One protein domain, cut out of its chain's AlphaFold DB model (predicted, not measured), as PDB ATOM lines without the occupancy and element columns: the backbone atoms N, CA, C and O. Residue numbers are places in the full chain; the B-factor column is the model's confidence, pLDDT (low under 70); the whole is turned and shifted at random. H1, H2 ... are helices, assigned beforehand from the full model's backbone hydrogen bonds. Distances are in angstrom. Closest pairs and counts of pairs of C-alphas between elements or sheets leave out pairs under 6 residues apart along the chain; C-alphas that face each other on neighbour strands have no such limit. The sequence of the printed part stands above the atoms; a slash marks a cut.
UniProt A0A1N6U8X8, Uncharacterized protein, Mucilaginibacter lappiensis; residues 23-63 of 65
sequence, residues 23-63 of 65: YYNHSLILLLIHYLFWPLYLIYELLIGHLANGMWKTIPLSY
ATOM      1  N   TYR A  23      52.687 172.879 -13.729       94.31
ATOM      2  CA  TYR A  23      51.335 172.686 -14.248       94.31
ATOM      3  C   TYR A  23      50.296 172.520 -13.130       94.31
ATOM      4  O   TYR A  23      49.270 173.198 -13.146       94.31
ATOM      5  N   TYR A  24      50.571 171.683 -12.123       93.12
ATOM      6  CA  TYR A  24      49.618 171.442 -11.033       93.12
ATOM      7  C   TYR A  24      49.692 172.456  -9.888       93.12
ATOM      8  O   TYR A  24      48.661 172.780  -9.305       93.12
ATOM      9  N   ASN A  25      50.882 172.961  -9.547       94.06
ATOM     10  CA  ASN A  25      51.066 173.719  -8.304       94.06
ATOM     11  C   ASN A  25      51.237 175.229  -8.502       94.06
ATOM     12  O   ASN A  25      50.973 175.976  -7.565       94.06
ATOM     13  N   HIS A  26      51.741 175.683  -9.660       94.25
ATOM     14  CA  HIS A  26      52.063 177.094  -9.938       94.25
ATOM     15  C   HIS A  26      52.834 177.806  -8.796       94.25
ATOM     16  O   HIS A  26      52.651 178.994  -8.537       94.25
ATOM     17  N   SER A  27      53.708 177.079  -8.089       95.19
ATOM     18  CA  SER A  27      54.443 177.572  -6.918       95.19
ATOM     19  C   SER A  27      55.944 177.378  -7.085       95.19
ATOM     20  O   SER A  27      56.423 176.257  -7.257       95.19
ATOM     21  N   LEU A  28      56.700 178.476  -6.986       93.31
ATOM     22  CA  LEU A  28      58.164 178.469  -7.105       93.31
ATOM     23  C   LEU A  28      58.845 177.682  -5.979       93.31
ATOM     24  O   LEU A  28      59.845 177.011  -6.216       93.31
ATOM     25  N   ILE A  29      58.292 177.735  -4.763       95.62
ATOM     26  CA  ILE A  29      58.833 177.005  -3.608       95.62
ATOM     27  C   ILE A  29      58.723 175.497  -3.853       95.62
ATOM     28  O   ILE A  29      59.702 174.770  -3.694       95.62
ATOM     29  N   LEU A  30      57.552 175.032  -4.303       94.50
ATOM     30  CA  LEU A  30      57.343 173.622  -4.637       94.50
ATOM     31  C   LEU A  30      58.185 173.200  -5.840       94.50
ATOM     32  O   LEU A  30      58.751 172.113  -5.827       94.50
ATOM     33  N   LEU A  31      58.349 174.074  -6.833       95.31
ATOM     34  CA  LEU A  31      59.193 173.796  -7.991       95.31
ATOM     35  C   LEU A  31      60.660 173.558  -7.598       95.31
ATOM     36  O   LEU A  31      61.283 172.641  -8.122       95.31
ATOM     37  N   LEU A  32      61.199 174.318  -6.638       95.19
ATOM     38  CA  LEU A  32      62.545 174.088  -6.097       95.19
ATOM     39  C   LEU A  32      62.647 172.770  -5.320       95.19
ATOM     40  O   LEU A  32      63.627 172.041  -5.471       95.19
ATOM     41  N   ILE A  33      61.638 172.432  -4.515       96.06
ATOM     42  CA  ILE A  33      61.606 171.155  -3.786       96.06
ATOM     43  C   ILE A  33      61.572 169.987  -4.778       96.06
ATOM     44  O   ILE A  33      62.393 169.070  -4.696       96.06
ATOM     45  N   HIS A  34      60.672 170.046  -5.759       95.88
ATOM     46  CA  HIS A  34      60.564 169.034  -6.800       95.88
ATOM     47  C   HIS A  34      61.782 169.014  -7.722       95.88
ATOM     48  O   HIS A  34      62.078 167.961  -8.260       95.88
ATOM     49  N   TYR A  35      62.538 170.105  -7.867       93.31
ATOM     50  CA  TYR A  35      63.831 170.089  -8.556       93.31
ATOM     51  C   TYR A  35      64.874 169.242  -7.823       93.31
ATOM     52  O   TYR A  35      65.530 168.406  -8.447       93.31
ATOM     53  N   LEU A  36      65.010 169.414  -6.501       94.06
ATOM     54  CA  LEU A  36      65.949 168.613  -5.708       94.06
ATOM     55  C   LEU A  36      65.549 167.133  -5.663       94.06
ATOM     56  O   LEU A  36      66.413 166.259  -5.731       94.06
ATOM     57  N   PHE A  37      64.249 166.852  -5.569       95.25
ATOM     58  CA  PHE A  37      63.715 165.499  -5.382       95.25
ATOM     59  C   PHE A  37      62.944 164.984  -6.601       95.25
ATOM     60  O   PHE A  37      62.020 164.178  -6.465       95.25
ATOM     61  N   TRP A  38      63.332 165.414  -7.804       94.69
ATOM     62  CA  TRP A  38      62.564 165.146  -9.019       94.69
ATOM     63  C   TRP A  38      62.313 163.652  -9.293       94.69
ATOM     64  O   TRP A  38      61.187 163.331  -9.672       94.69
ATOM     65  N   PRO A  39      63.248 162.697  -9.060       94.81
ATOM     66  CA  PRO A  39      62.967 161.294  -9.368       94.81
ATOM     67  C   PRO A  39      61.846 160.731  -8.491       94.81
ATOM     68  O   PRO A  39      60.992 159.994  -8.974       94.81
ATOM     69  N   LEU A  40      61.827 161.110  -7.208       95.62
ATOM     70  CA  LEU A  40      60.798 160.693  -6.252       95.62
ATOM     71  C   LEU A  40      59.445 161.309  -6.604       95.62
ATOM     72  O   LEU A  40      58.434 160.609  -6.609       95.62
ATOM     73  N   TYR A  41      59.435 162.599  -6.940       95.38
ATOM     74  CA  TYR A  41      58.213 163.298  -7.318       95.38
ATOM     75  C   TYR A  41      57.618 162.754  -8.626       95.38
ATOM     76  O   TYR A  41      56.418 162.509  -8.702       95.38
ATOM     77  N   LEU A  42      58.446 162.452  -9.628       94.38
ATOM     78  CA  LEU A  42      57.974 161.854 -10.879       94.38
ATOM     79  C   LEU A  42      57.335 160.476 -10.658       94.38
ATOM     80  O   LEU A  42      56.303 160.169 -11.253       94.38
ATOM     81  N   ILE A  43      57.922 159.649  -9.787       95.44
ATOM     82  CA  ILE A  43      57.339 158.354  -9.408       95.44
ATOM     83  C   ILE A  43      56.002 158.561  -8.684       95.44
ATOM     84  O   ILE A  43      55.037 157.863  -8.984       95.44
ATOM     85  N   TYR A  44      55.921 159.529  -7.771       94.88
ATOM     86  CA  TYR A  44      54.681 159.887  -7.080       94.88
ATOM     87  C   TYR A  44      53.560 160.279  -8.061       94.88
ATOM     88  O   TYR A  44      52.461 159.728  -7.987       94.88
ATOM     89  N   GLU A  45      53.853 161.141  -9.037       93.50
ATOM     90  CA  GLU A  45      52.895 161.576 -10.067       93.50
ATOM     91  C   GLU A  45      52.428 160.414 -10.967       93.50
ATOM     92  O   GLU A  45      51.259 160.351 -11.366       93.50
ATOM     93  N   LEU A  46      53.316 159.452 -11.255       93.25
ATOM     94  CA  LEU A  46      52.965 158.220 -11.970       93.25
ATOM     95  C   LEU A  46      52.024 157.328 -11.151       93.25
ATOM     96  O   LEU A  46      51.057 156.804 -11.701       93.25
ATOM     97  N   LEU A  47      52.288 157.165  -9.851       95.25
ATOM     98  CA  LEU A  47      51.488 156.316  -8.962       95.25
ATOM     99  C   LEU A  47      50.079 156.868  -8.731       95.25
ATOM    100  O   LEU A  47      49.129 156.097  -8.613       95.25
ATOM    101  N   ILE A  48      49.936 158.190  -8.693       93.25
ATOM    102  CA  ILE A  48      48.639 158.859  -8.513       93.25
ATOM    103  C   ILE A  48      47.827 158.897  -9.808       93.25
ATOM    104  O   ILE A  48      46.618 159.117  -9.786       93.25
ATOM    105  N   GLY A  49      48.466 158.635 -10.950       90.06
ATOM    106  CA  GLY A  49      47.792 158.626 -12.241       90.06
ATOM    107  C   GLY A  49      47.543 160.023 -12.808       90.06
ATOM    108  O   GLY A  49      46.799 160.153 -13.777       90.06
ATOM    109  N   HIS A  50      48.199 161.065 -12.288       89.94
ATOM    110  CA  HIS A  50      48.158 162.407 -12.885       89.94
ATOM    111  C   HIS A  50      48.682 162.429 -14.327       89.94
ATOM    112  O   HIS A  50      48.266 163.250 -15.138       89.94
ATOM    113  N   LEU A  51      49.544 161.473 -14.677       89.94
ATOM    114  CA  LEU A  51      50.070 161.293 -16.030       89.94
ATOM    115  C   LEU A  51      49.216 160.380 -16.929       89.94
ATOM    116  O   LEU A  51      49.546 160.199 -18.107       89.94
ATOM    117  N   ALA A  52      48.123 159.815 -16.408       89.19
ATOM    118  CA  ALA A  52      47.213 158.958 -17.164       89.19
ATOM    119  C   ALA A  52      46.395 159.750 -18.204       89.19
ATOM    120  O   ALA A  52      46.479 160.970 -18.301       89.19
ATOM    121  N   ASN A  53      45.599 159.048 -19.020       89.44
ATOM    122  CA  ASN A  53      44.668 159.653 -19.987       89.44
ATOM    123  C   ASN A  53      45.310 160.659 -20.966       89.44
ATOM    124  O   ASN A  53      44.687 161.632 -21.376       89.44
ATOM    125  N   GLY A  54      46.573 160.433 -21.346       89.31
ATOM    126  CA  GLY A  54      47.292 161.301 -22.285       89.31
ATOM    127  C   GLY A  54      47.847 162.589 -21.670       89.31
ATOM    128  O   GLY A  54      48.469 163.374 -22.388       89.31
ATOM    129  N   MET A  55      47.705 162.783 -20.354       92.19
ATOM    130  CA  MET A  55      48.222 163.959 -19.647       92.19
ATOM    131  C   MET A  55      49.733 164.125 -19.806       92.19
ATOM    132  O   MET A  55      50.214 165.251 -19.889       92.19
ATOM    133  N   TRP A  56      50.471 163.024 -19.979       90.50
ATOM    134  CA  TRP A  56      51.904 163.064 -20.280       90.50
ATOM    135  C   TRP A  56      52.265 163.884 -21.530       90.50
ATOM    136  O   TRP A  56      53.358 164.441 -21.612       90.50
ATOM    137  N   LYS A  57      51.348 163.981 -22.503       92.31
ATOM    138  CA  LYS A  57      51.497 164.801 -23.711       92.31
ATOM    139  C   LYS A  57      50.837 166.171 -23.546       92.31
ATOM    140  O   LYS A  57      51.373 167.167 -24.027       92.31
ATOM    141  N   THR A  58      49.692 166.227 -22.867       94.06
ATOM    142  CA  THR A  58      48.940 167.470 -22.634       94.06
ATOM    143  C   THR A  58      49.736 168.476 -21.805       94.06
ATOM    144  O   THR A  58      49.771 169.651 -22.163       94.06
ATOM    145  N   ILE A  59      50.418 168.020 -20.747       93.38
ATOM    146  CA  ILE A  59      51.191 168.891 -19.852       93.38
ATOM    147  C   ILE A  59      52.277 169.648 -20.636       93.38
ATOM    148  O   ILE A  59      52.241 170.875 -20.616       93.38
ATOM    149  N   PRO A  60      53.185 169.003 -21.403       93.38
ATOM    150  CA  PRO A  60      54.160 169.738 -22.207       93.38
ATOM    151  C   PRO A  60      53.547 170.673 -23.247       93.38
ATOM    152  O   PRO A  60      54.035 171.785 -23.427       93.38
ATOM    153  N   LEU A  61      52.478 170.240 -23.921       93.62
ATOM    154  CA  LEU A  61      51.816 171.047 -24.947       93.62
ATOM    155  C   LEU A  61      51.188 172.323 -24.384       93.62
ATOM    156  O   LEU A  61      51.147 173.325 -25.090       93.62
ATOM    157  N   SER A  62      50.749 172.307 -23.123       92.69
ATOM    158  CA  SER A  62      50.132 173.469 -22.475       92.69
ATOM    159  C   SER A  62      51.049 174.698 -22.370       92.69
ATOM    160  O   SER A  62      50.547 175.798 -22.184       92.69
ATOM    161  N   TYR A  63      52.368 174.537 -22.533       89.88
ATOM    162  CA  TYR A  63      53.349 175.632 -22.483       89.88
ATOM    163  C   TYR A  63      53.604 176.317 -23.831       89.88
ATOM    164  O   TYR A  63      54.265 177.352 -23.868       89.88
TER     165      TYR A  63
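What this domain is: This is residues 23 to 63 of the 65 residues of an uncharacterized protein of Mucilaginibacter lappiensis (UniProt A0A1N6U8X8). Three short helices follow one another round an open, flat frame: H2 makes the base, H1 and H3 are the two sides, and residues 23 to 27 fold back from H1 across the open side. The first and last printed C-alphas, of Tyr 23 and Tyr 63, are 9.0 A apart. The 41 printed residues hold three named helices, H1, H2, H3 in chain order, and no named strand: all helix. The whole is only just compact, close to loose, with a radius of gyration of the C-alphas of 10.7 A and spans of 27 by 23 by 12 A.

How they stand to each other: H1, residues 28 to 36, and H2, residues 38 to 48, are close but not clearly touching; their closest C-alphas, of His 34 and Tyr 41, are 6.2 A apart. Their lines stand about perpendicular, at 76 degrees. H3, residues 55 to 61, is apart from both. Every O i to N i+4 pair is within hydrogen-bond range in H1 and H2, and 2 of 3 in H3.

Where its parts are: H1 begins at C-alpha 28 (58.164, 178.469, -7.105) and is 12.6 A long. H2 is 15.3 A long. H3 is 9.6 A long and ends at C-alpha 61 (51.816, 171.047, -24.947).

The domain as a whole: The C-alphas farthest apart, of Ile 29 and Asn 53, are 27.7 A apart. The link H1 to H2 is tight, and H2 to H3 is short. The printed part has no cut, and no printed residue is under 70 in pLDDT.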